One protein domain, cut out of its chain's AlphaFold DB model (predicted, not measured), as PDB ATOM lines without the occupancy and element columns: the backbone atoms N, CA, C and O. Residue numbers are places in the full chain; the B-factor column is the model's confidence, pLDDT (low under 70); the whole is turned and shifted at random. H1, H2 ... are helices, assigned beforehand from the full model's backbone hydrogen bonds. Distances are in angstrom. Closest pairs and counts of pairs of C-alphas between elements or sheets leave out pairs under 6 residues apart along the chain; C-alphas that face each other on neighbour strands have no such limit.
ATOM      1  N   GLY A  24      44.828 -11.714 -29.281       97.19
ATOM      2  CA  GLY A  24      43.976 -10.881 -28.427       97.19
ATOM      3  C   GLY A  24      43.536  -9.575 -29.100       97.19
ATOM      4  O   GLY A  24      42.387  -9.171 -28.949       97.19
ATOM      5  N   LEU A  25      44.416  -8.960 -29.897       98.31
ATOM      6  CA  LEU A  25      44.090  -7.757 -30.669       98.31
ATOM      7  C   LEU A  25      43.102  -8.065 -31.801       98.31
ATOM      8  O   LEU A  25      42.220  -7.260 -32.075       98.31
ATOM      9  N   ALA A  26      43.196  -9.245 -32.419       98.62
ATOM     10  CA  ALA A  26      42.247  -9.660 -33.451       98.62
ATOM     11  C   ALA A  26      40.847  -9.911 -32.875       98.62
ATOM     12  O   ALA A  26      39.853  -9.558 -33.503       98.62
ATOM     13  N   PHE A  27      40.755 -10.482 -31.671       98.19
ATOM     14  CA  PHE A  27      39.478 -10.646 -30.967       98.19
ATOM     15  C   PHE A  27      38.858  -9.289 -30.624       98.19
ATOM     16  O   PHE A  27      37.666  -9.083 -30.840       98.19
ATOM     17  N   GLU A  28      39.668  -8.350 -30.130       97.25
ATOM     18  CA  GLU A  28      39.205  -6.990 -29.860       97.25
ATOM     19  C   GLU A  28      38.692  -6.310 -31.140       97.25
ATOM     20  O   GLU A  28      37.611  -5.725 -31.132       97.25
ATOM     21  N   GLU A  29      39.425  -6.428 -32.246       98.19
ATOM     22  CA  GLU A  29      39.037  -5.850 -33.534       98.19
ATOM     23  C   GLU A  29      37.749  -6.475 -34.087       98.19
ATOM     24  O   GLU A  29      36.846  -5.762 -34.531       98.19
ATOM     25  N   ALA A  30      37.603  -7.799 -33.993       98.44
ATOM     26  CA  ALA A  30      36.375  -8.484 -34.381       98.44
ATOM     27  C   ALA A  30      35.161  -7.985 -33.581       98.44
ATOM     28  O   ALA A  30      34.118  -7.707 -34.174       98.44
ATOM     29  N   HIS A  31      35.296  -7.818 -32.261       97.00
ATOM     30  CA  HIS A  31      34.223  -7.288 -31.414       97.00
ATOM     31  C   HIS A  31      33.931  -5.807 -31.699       97.00
ATOM     32  O   HIS A  31      32.768  -5.409 -31.689       97.00
ATOM     33  N   LYS A  32      34.949  -4.987 -32.004       97.25
ATOM     34  CA  LYS A  32      34.759  -3.587 -32.427       97.25
ATOM     35  C   LYS A  32      33.918  -3.498 -33.702       97.25
ATOM     36  O   LYS A  32      33.010  -2.673 -33.775       97.25
ATOM     37  N   GLN A  33      34.192  -4.354 -34.687       98.12
ATOM     38  CA  GLN A  33      33.458  -4.369 -35.958       98.12
ATOM     39  C   GLN A  33      32.084  -5.049 -35.855       98.12
ATOM     40  O   GLN A  33      31.147  -4.652 -36.548       98.12
ATOM     41  N   ARG A  34      31.947  -6.080 -35.010       97.75
ATOM     42  CA  ARG A  34      30.700  -6.826 -34.781       97.75
ATOM     43  C   ARG A  34      30.478  -7.064 -33.280       97.75
ATOM     44  O   ARG A  34      30.816  -8.137 -32.784       97.75
ATOM     45  N   PRO A  35      29.837  -6.123 -32.563       96.19
ATOM     46  CA  PRO A  35      29.660  -6.213 -31.107       96.19
ATOM     47  C   PRO A  35      28.849  -7.416 -30.608       96.19
ATOM     48  O   PRO A  35      28.996  -7.808 -29.457       96.19
ATOM     49  N   ASN A  36      28.008  -8.004 -31.464       95.12
ATOM     50  CA  ASN A  36      27.163  -9.158 -31.132       95.12
ATOM     51  C   ASN A  36      27.774 -10.499 -31.583       95.12
ATOM     52  O   ASN A  36      27.075 -11.509 -31.611       95.12
ATOM     53  N   LEU A  37      29.031 -10.508 -32.040       96.31
ATOM     54  CA  LEU A  37      29.714 -11.734 -32.433       96.31
ATOM     55  C   LEU A  37      30.344 -12.397 -31.210       96.31
ATOM     56  O   LEU A  37      31.307 -11.877 -30.656       96.31
ATOM     57  N   ASP A  38      29.868 -13.589 -30.868       95.56
ATOM     58  CA  ASP A  38      30.513 -14.415 -29.854       95.56
ATOM     59  C   ASP A  38      31.749 -15.112 -30.439       95.56
ATOM     60  O   ASP A  38      31.645 -15.918 -31.373       95.56
ATOM     61  N   LEU A  39      32.924 -14.855 -29.859       97.94
ATOM     62  CA  LEU A  39      34.168 -15.580 -30.162       97.94
ATOM     63  C   LEU A  39      34.604 -16.518 -29.036       97.94
ATOM     64  O   LEU A  39      35.437 -17.400 -29.252       97.94
ATOM     65  N   GLN A  40      34.032 -16.358 -27.847       97.44
ATOM     66  CA  GLN A  40      34.276 -17.198 -26.685       97.44
ATOM     67  C   GLN A  40      33.109 -18.155 -26.437       97.44
ATOM     68  O   GLN A  40      31.996 -17.979 -26.936       97.44
ATOM     69  N   GLN A  41      33.377 -19.200 -25.666       97.12
ATOM     70  CA  GLN A  41      32.360 -20.083 -25.129       97.12
ATOM     71  C   GLN A  41      31.498 -19.323 -24.120       97.12
ATOM     72  O   GLN A  41      32.002 -18.636 -23.232       97.12
ATOM     73  N   THR A  42      30.182 -19.481 -24.223       94.06
ATOM     74  CA  THR A  42      29.222 -18.740 -23.390       94.06
ATOM     75  C   THR A  42      29.268 -19.136 -21.913       94.06
ATOM     76  O   THR A  42      28.843 -18.360 -21.062       94.06
ATOM     77  N   TYR A  43      29.787 -20.324 -21.590       94.88
ATOM     78  CA  TYR A  43      29.831 -20.839 -20.221       94.88
ATOM     79  C   TYR A  43      31.032 -20.343 -19.399       94.88
ATOM     80  O   TYR A  43      31.022 -20.502 -18.180       94.88
ATOM     81  N   ASP A  44      32.062 -19.764 -20.027       95.44
ATOM     82  CA  ASP A  44      33.248 -19.260 -19.318       95.44
ATOM     83  C   ASP A  44      33.757 -17.892 -19.791       95.44
ATOM     84  O   ASP A  44      34.577 -17.282 -19.105       95.44
ATOM     85  N   GLY A  45      33.289 -17.397 -20.943       91.00
ATOM     86  CA  GLY A  45      33.702 -16.112 -21.502       91.00
ATOM     87  C   GLY A  45      35.195 -16.020 -21.842       91.00
ATOM     88  O   GLY A  45      35.709 -14.916 -22.009       91.00
ATOM     89  N   SER A  46      35.900 -17.152 -21.926       91.69
ATOM     90  CA  SER A  46      37.358 -17.215 -22.037       91.69
ATOM     91  C   SER A  46      37.818 -18.149 -23.154       91.69
ATOM     92  O   SER A  46      38.533 -17.707 -24.057       91.69
ATOM     93  N   HIS A  47      37.404 -19.421 -23.145       97.00
ATOM     94  CA  HIS A  47      37.845 -20.363 -24.174       97.00
ATOM     95  C   HIS A  47      37.275 -19.953 -25.532       97.00
ATOM     96  O   HIS A  47      36.095 -19.613 -25.610       97.00
ATOM     97  N   PRO A  48      38.059 -19.998 -26.622       98.06
ATOM     98  CA  PRO A  48      37.529 -19.684 -27.936       98.06
ATOM     99  C   PRO A  48      36.481 -20.724 -28.350       98.06
ATOM    100  O   PRO A  48      36.662 -21.930 -28.164       98.06
ATOM    101  N   ASN A  49      35.386 -20.262 -28.949       98.31
ATOM    102  CA  ASN A  49      34.443 -21.134 -29.641       98.31
ATOM    103  C   ASN A  49      34.974 -21.480 -31.050       98.31
ATOM    104  O   ASN A  49      36.148 -21.252 -31.361       98.31
ATOM    105  N   LEU A  50      34.125 -22.036 -31.922       98.38
ATOM    106  CA  LEU A  50      34.525 -22.374 -33.290       98.38
ATOM    107  C   LEU A  50      35.061 -21.156 -34.069       98.38
ATOM    108  O   LEU A  50      36.145 -21.227 -34.646       98.38
ATOM    109  N   HIS A  51      34.336 -20.037 -34.062       98.56
ATOM    110  CA  HIS A  51      34.734 -18.817 -34.769       98.56
ATOM    111  C   HIS A  51      35.973 -18.175 -34.139       98.56
ATOM    112  O   HIS A  51      36.884 -17.772 -34.860       98.56
ATOM    113  N   GLY A  52      36.059 -18.152 -32.805       98.62
ATOM    114  CA  GLY A  52      37.254 -17.681 -32.101       98.62
ATOM    115  C   GLY A  52      38.496 -18.504 -32.442       98.62
ATOM    116  O   GLY A  52      39.562 -17.949 -32.711       98.62
ATOM    117  N   THR A  53      38.358 -19.829 -32.504       98.69
ATOM    118  CA  THR A  53      39.456 -20.735 -32.873       98.69
ATOM    119  C   THR A  53      39.876 -20.520 -34.325       98.69
ATOM    120  O   THR A  53      41.068 -20.461 -34.622       98.69
ATOM    121  N   TYR A  54      38.908 -20.347 -35.228       98.81
ATOM    122  CA  TYR A  54      39.171 -20.057 -36.635       98.81
ATOM    123  C   TYR A  54      39.926 -18.730 -36.820       98.81
ATOM    124  O   TYR A  54      40.929 -18.679 -37.536       98.81
ATOM    125  N   LEU A  55      39.501 -17.668 -36.125       98.88
ATOM    126  CA  LEU A  55      40.193 -16.379 -36.128       98.88
ATOM    127  C   LEU A  55      41.623 -16.507 -35.597       98.88
ATOM    128  O   LEU A  55      42.563 -16.050 -36.246       98.88
ATOM    129  N   ALA A  56      41.804 -17.173 -34.454       98.81
ATOM    130  CA  ALA A  56      43.122 -17.399 -33.871       98.81
ATOM    131  C   ALA A  56      44.052 -18.151 -34.839       98.81
ATOM    132  O   ALA A  56      45.206 -17.757 -35.009       98.81
ATOM    133  N   ALA A  57      43.544 -19.175 -35.533       98.81
ATOM    134  CA  ALA A  57      44.301 -19.907 -36.545       98.81
ATOM    135  C   ALA A  57      44.723 -19.012 -37.725       98.81
ATOM    136  O   ALA A  57      45.877 -19.073 -38.150       98.81
ATOM    137  N   CYS A  58      43.836 -18.134 -38.209       98.88
ATOM    138  CA  CYS A  58      44.169 -17.167 -39.261       98.88
ATOM    139  C   CYS A  58      45.282 -16.204 -38.820       98.88
ATOM    140  O   CYS A  58      46.215 -15.949 -39.582       98.88
ATOM    141  N   VAL A  59      45.224 -15.706 -37.579       98.88
ATOM    142  CA  VAL A  59      46.247 -14.808 -37.015       98.88
ATOM    143  C   VAL A  59      47.590 -15.525 -36.874       98.88
ATOM    144  O   VAL A  59      48.622 -14.956 -37.233       98.88
ATOM    145  N   VAL A  60      47.597 -16.772 -36.392       98.75
ATOM    146  CA  VAL A  60      48.811 -17.601 -36.300       98.75
ATOM    147  C   VAL A  60      49.424 -17.802 -37.683       98.75
ATOM    148  O   VAL A  60      50.608 -17.526 -37.868       98.75
ATOM    149  N   PHE A  61      48.619 -18.221 -38.664       98.56
ATOM    150  CA  PHE A  61      49.066 -18.422 -40.042       98.56
ATOM    151  C   PHE A  61      49.704 -17.151 -40.616       98.56
ATOM    152  O   PHE A  61      50.861 -17.170 -41.039       98.56
ATOM    153  N   ALA A  62      48.995 -16.025 -40.556       98.31
ATOM    154  CA  ALA A  62      49.482 -14.763 -41.101       98.31
ATOM    155  C   ALA A  62      50.741 -14.256 -40.376       98.31
ATOM    156  O   ALA A  62      51.658 -13.713 -40.998       98.31
ATOM    157  N   SER A  63      50.830 -14.462 -39.059       98.38
ATOM    158  CA  SER A  63      51.991 -14.041 -38.265       98.38
ATOM    159  C   SER A  63      53.246 -14.825 -38.633       98.38
ATOM    160  O   SER A  63      54.287 -14.207 -38.871       98.38
ATOM    161  N   LEU A  64      53.131 -16.156 -38.716       97.81
ATOM    162  CA  LEU A  64      54.251 -17.064 -38.971       97.81
ATOM    163  C   LEU A  64      54.719 -17.036 -40.426       97.81
ATOM    164  O   LEU A  64      55.921 -17.019 -40.675       97.81
ATOM    165  N   TYR A  65      53.787 -17.027 -41.379       96.56
ATOM    166  CA  TYR A  65      54.118 -17.171 -42.798       96.56
ATOM    167  C   TYR A  65      54.203 -15.842 -43.547       96.56
ATOM    168  O   TYR A  65      54.686 -15.815 -44.676       96.56
ATOM    169  N   GLY A  66      53.725 -14.739 -42.962       95.50
ATOM    170  CA  GLY A  66      53.667 -13.454 -43.664       95.50
ATOM    171  C   GLY A  66      52.717 -13.459 -44.863       95.50
ATOM    172  O   GLY A  66      52.850 -12.620 -45.746       95.50
ATOM    173  N   GLN A  67      51.784 -14.411 -44.907       96.44
ATOM    174  CA  GLN A  67      50.816 -14.575 -45.985       96.44
ATOM    175  C   GLN A  67      49.433 -14.122 -45.535       96.44
ATOM    176  O   GLN A  67      49.060 -14.285 -44.371       96.44
ATOM    177  N   SER A  68      48.658 -13.583 -46.472       97.56
ATOM    178  CA  SER A  68      47.263 -13.255 -46.202       97.56
ATOM    179  C   SER A  68      46.445 -14.538 -46.000       97.56
ATOM    180  O   SER A  68      46.537 -15.449 -46.825       97.56
ATOM    181  N   PRO A  69      45.630 -14.635 -44.931       98.00
ATOM    182  CA  PRO A  69      44.657 -15.711 -44.781       98.00
ATOM    183  C   PRO A  69      43.412 -15.487 -45.659       98.00
ATOM    184  O   PRO A  69      42.584 -16.390 -45.767       98.00
ATOM    185  N   VAL A  70      43.251 -14.300 -46.262       98.50
ATOM    186  CA  VAL A  70      42.084 -13.940 -47.079       98.50
ATOM    187  C   VAL A  70      42.044 -14.783 -48.347       98.50
ATOM    188  O   VAL A  70      43.019 -14.872 -49.089       98.50
ATOM    189  N   GLY A  71      40.889 -15.396 -48.599       97.81
ATOM    190  CA  GLY A  71      40.679 -16.278 -49.746       97.81
ATOM    191  C   GLY A  71      41.104 -17.727 -49.500       97.81
ATOM    192  O   GLY A  71      40.972 -18.552 -50.403       97.81
ATOM    193  N   ASN A  72      41.568 -18.071 -48.291       96.62
ATOM    194  CA  ASN A  72      41.763 -19.468 -47.917       96.62
ATOM    195  C   ASN A  72      40.410 -20.206 -47.958       96.62
ATOM    196  O   ASN A  72      39.428 -19.747 -47.377       96.62
ATOM    197  N   ALA A  73      40.368 -21.338 -48.664       96.62
ATOM    198  CA  ALA A  73      39.144 -22.099 -48.909       96.62
ATOM    199  C   ALA A  73      38.725 -23.011 -47.742       96.62
ATOM    200  O   ALA A  73      37.659 -23.616 -47.801       96.62
ATOM    201  N   TYR A  74      39.557 -23.159 -46.706       97.50
ATOM    202  CA  TYR A  74      39.226 -23.993 -45.557       97.50
ATOM    203  C   TYR A  74      38.152 -23.336 -44.681       97.50
ATOM    204  O   TYR A  74      38.357 -22.249 -44.155       97.50
ATOM    205  N   ASP A  75      37.040 -24.035 -44.468       97.06
ATOM    206  CA  ASP A  75      35.840 -23.551 -43.770       97.06
ATOM    207  C   ASP A  75      35.418 -24.472 -42.603       97.06
ATOM    208  O   ASP A  75      34.262 -24.499 -42.174       97.06
ATOM    209  N   TYR A  76      36.366 -25.267 -42.088       97.00
ATOM    210  CA  TYR A  76      36.124 -26.316 -41.090       97.00
ATOM    211  C   TYR A  76      35.014 -27.296 -41.514       97.00
ATOM    212  O   TYR A  76      34.060 -27.548 -40.776       97.00
ATOM    213  N   PHE A  77      35.154 -27.872 -42.712       96.62
ATOM    214  CA  PHE A  77      34.214 -28.851 -43.271       96.62
ATOM    215  C   PHE A  77      32.784 -28.292 -43.390       96.62
ATOM    216  O   PHE A  77      31.812 -28.973 -43.058       96.62
ATOM    217  N   GLY A  78      32.664 -27.031 -43.813       96.94
ATOM    218  CA  GLY A  78      31.396 -26.321 -43.993       96.94
ATOM    219  C   GLY A  78      30.732 -25.823 -42.708       96.94
ATOM    220  O   GLY A  78      29.576 -25.407 -42.744       96.94
ATOM    221  N   LYS A  79      31.414 -25.879 -41.558       98.00
ATOM    222  CA  LYS A  79      30.861 -25.419 -40.272       98.00
ATOM    223  C   LYS A  79      31.094 -23.934 -40.001       98.00
ATOM    224  O   LYS A  79      30.419 -23.377 -39.140       98.00
ATOM    225  N   VAL A  80      32.045 -23.308 -40.689       98.25
ATOM    226  CA  VAL A  80      32.204 -21.852 -40.700       98.25
ATOM    227  C   VAL A  80      31.624 -21.349 -42.012       98.25
ATOM    228  O   VAL A  80      32.142 -21.660 -43.079       98.25
ATOM    229  N   ASP A  81      30.534 -20.589 -41.935       97.06
ATOM    230  CA  ASP A  81      29.911 -20.002 -43.124       97.06
ATOM    231  C   ASP A  81      30.903 -19.111 -43.899       97.06
ATOM    232  O   ASP A  81      31.776 -18.480 -43.301       97.06
ATOM    233  N   LYS A  82      30.761 -19.034 -45.230       97.69
ATOM    234  CA  LYS A  82      31.694 -18.310 -46.108       97.69
ATOM    235  C   LYS A  82      31.824 -16.829 -45.757       97.69
ATOM    236  O   LYS A  82      32.940 -16.308 -45.776       97.69
ATOM    237  N   ASP A  83      30.727 -16.165 -45.401       97.88
ATOM    238  CA  ASP A  83      30.753 -14.742 -45.052       97.88
ATOM    239  C   ASP A  83      31.419 -14.530 -43.690       97.88
ATOM    240  O   ASP A  83      32.136 -13.546 -43.477       97.88
ATOM    241  N   MET A  84      31.232 -15.479 -42.766       98.44
ATOM    242  CA  MET A  84      31.944 -15.481 -41.490       98.44
ATOM    243  C   MET A  84      33.438 -15.750 -41.692       98.44
ATOM    244  O   MET A  84      34.265 -15.020 -41.152       98.44
ATOM    245  N   ALA A  85      33.802 -16.740 -42.507       98.69
ATOM    246  CA  ALA A  85      35.188 -17.057 -42.830       98.69
ATOM    247  C   ALA A  85      35.901 -15.852 -43.458       98.69
ATOM    248  O   ALA A  85      36.971 -15.470 -42.985       98.69
ATOM    249  N   ALA A  86      35.290 -15.213 -44.460       98.62
ATOM    250  CA  ALA A  86      35.836 -14.027 -45.116       98.62
ATOM    251  C   ALA A  86      36.025 -12.863 -44.131       98.62
ATOM    252  O   ALA A  86      37.070 -12.207 -44.133       98.62
ATOM    253  N   PHE A  87      35.051 -12.638 -43.244       98.75
ATOM    254  CA  PHE A  87      35.158 -11.634 -42.185       98.75
ATOM    255  C   PHE A  87      36.334 -11.918 -41.238       98.75
ATOM    256  O   PHE A  87      37.190 -11.054 -41.049       98.75
ATOM    257  N   LEU A  88      36.423 -13.130 -40.683       98.88
ATOM    258  CA  LEU A  88      37.474 -13.493 -39.724       98.88
ATOM    259  C   LEU A  88      38.869 -13.479 -40.369       98.88
ATOM    260  O   LEU A  88      39.828 -13.020 -39.750       98.88
ATOM    261  N   GLN A  89      38.988 -13.912 -41.629       98.88
ATOM    262  CA  GLN A  89      40.230 -13.796 -42.398       98.88
ATOM    263  C   GLN A  89      40.650 -12.330 -42.562       98.88
ATOM    264  O   GLN A  89      41.820 -12.000 -42.363       98.88
ATOM    265  N   LYS A  90      39.708 -11.431 -42.882       98.75
ATOM    266  CA  LYS A  90      40.014 -10.009 -43.079       98.75
ATOM    267  C   LYS A  90      40.418  -9.311 -41.781       98.75
ATOM    268  O   LYS A  90      41.348  -8.501 -41.797       98.75
ATOM    269  N   VAL A  91      39.768  -9.646 -40.665       98.81
ATOM    270  CA  VAL A  91      40.177  -9.177 -39.332       98.81
ATOM    271  C   VAL A  91      41.606  -9.632 -39.041       98.81
ATOM    272  O   VAL A  91      42.455  -8.794 -38.750       98.81
ATOM    273  N   ALA A  92      41.907 -10.924 -39.207       98.88
ATOM    274  CA  ALA A  92      43.251 -11.450 -38.982       98.88
ATOM    275  C   ALA A  92      44.315 -10.752 -39.843       98.88
ATOM    276  O   ALA A  92      45.348 -10.347 -39.312       98.88
ATOM    277  N   GLU A  93      44.062 -10.574 -41.145       98.50
ATOM    278  CA  GLU A  93      44.966  -9.855 -42.053       98.50
ATOM    279  C   GLU A  93      45.236  -8.431 -41.560       98.50
ATOM    280  O   GLU A  93      46.388  -8.024 -41.423       98.50
ATOM    281  N   THR A  94      44.173  -7.686 -41.251       98.19
ATOM    282  CA  THR A  94      44.268  -6.275 -40.856       98.19
ATOM    283  C   THR A  94      45.023  -6.131 -39.538       98.19
ATOM    284  O   THR A  94      45.929  -5.305 -39.431       98.19
ATOM    285  N   THR A  95      44.708  -6.976 -38.551       98.44
ATOM    286  CA  THR A  95      45.391  -6.980 -37.257       98.44
ATOM    287  C   THR A  95      46.870  -7.317 -37.409       98.44
ATOM    288  O   THR A  95      47.710  -6.613 -36.857       98.44
ATOM    289  N   VAL A  96      47.214  -8.370 -38.152       98.44
ATOM    290  CA  VAL A  96      48.611  -8.807 -38.308       98.44
ATOM    291  C   VAL A  96      49.424  -7.780 -39.094       98.44
ATOM    292  O   VAL A  96      50.553  -7.475 -38.707       98.44
ATOM    293  N   ASN A  97      48.854  -7.202 -40.153       97.62
ATOM    294  CA  ASN A  97      49.526  -6.162 -40.925       97.62
ATOM    295  C   ASN A  97      49.745  -4.897 -40.097       97.62
ATOM    296  O   ASN A  97      50.857  -4.374 -40.089       97.62
ATOM    297  N   GLY A  98      48.740  -4.457 -39.334       97.19
ATOM    298  CA  GLY A  98      48.881  -3.331 -38.411       97.19
ATOM    299  C   GLY A  98      49.921  -3.592 -37.319       97.19
ATOM    300  O   GLY A  98      50.779  -2.749 -37.076       97.19
ATOM    301  N   PHE A  99      49.896  -4.779 -36.711       97.31
ATOM    302  CA  PHE A  99      50.792  -5.147 -35.612       97.31
ATOM    303  C   PHE A  99      52.266  -5.222 -36.033       97.31
ATOM    304  O   PHE A  99      53.143  -4.778 -35.295       97.31
ATOM    305  N   PHE A 100      52.553  -5.755 -37.225       96.31
ATOM    306  CA  PHE A 100      53.923  -5.872 -37.741       96.31
ATOM    307  C   PHE A 100      54.330  -4.752 -38.713       96.31
ATOM    308  O   PHE A 100      55.448  -4.781 -39.225       96.31
ATOM    309  N   GLY A 101      53.447  -3.794 -39.011       93.38
ATOM    310  CA  GLY A 101      53.695  -2.742 -40.003       93.38
ATOM    311  C   GLY A 101      53.872  -3.260 -41.437       93.38
ATOM    312  O   GLY A 101      54.645  -2.689 -42.209       93.38
TER     313      GLY A 101
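Overview. This is residues 24 to 101 of the 103 residues of an uncharacterized protein of Rhodospirillaceae bacterium (UniProt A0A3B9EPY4). Three helices pack crosswise round a common core, their centres making a triangle: H2 and H3 cross as the larger pair, and short H1 crosses both. Two long links join them, residues 66 to 81 folding back from the end of H2 to the start of H3. The printed part has 78 residues, with H1, H2 and H3 in that order and no named strand; the class is all helix. It is compact, radius of gyration of the C-alphas 11.8 A, spanning 35 by 26 by 20 A.

Along the chain. H1, residues 24 to 33, begins at C-alpha 24 (43.976, -10.881, -28.427) and is 14.5 A long. H2, residues 50 to 65, measures 22.4 A. H3, residues 82 to 100, measures 26.8 A and ends at C-alpha 100 (53.923, -5.872, -37.741).

Arrangement. H1 touches H2's residues 52 to 59 alone, closest C-alphas Ala 26 and Val 59, 7.4 A, at a steep tilt of 58 degrees, opposite ways. H1 touches H3's residues 88 to 95 alone, closest C-alphas Ala 26 and Thr 95, 5.6 A, at a steep 55 degrees, opposite ways. H2 and H3 touch, closest C-alphas Val 59 and Ala 92, 4.9 A, at a steep 42 degrees, the same way. In H1, H2 and H3 every O i to N i+4 pair is within hydrogen-bond range.

Size, cuts and confidence. The farthest C-alphas, Tyr 43 and Gly 101, are 35.9 A apart. The printed part has no cut; both links are long; no printed residue is under pLDDT 70.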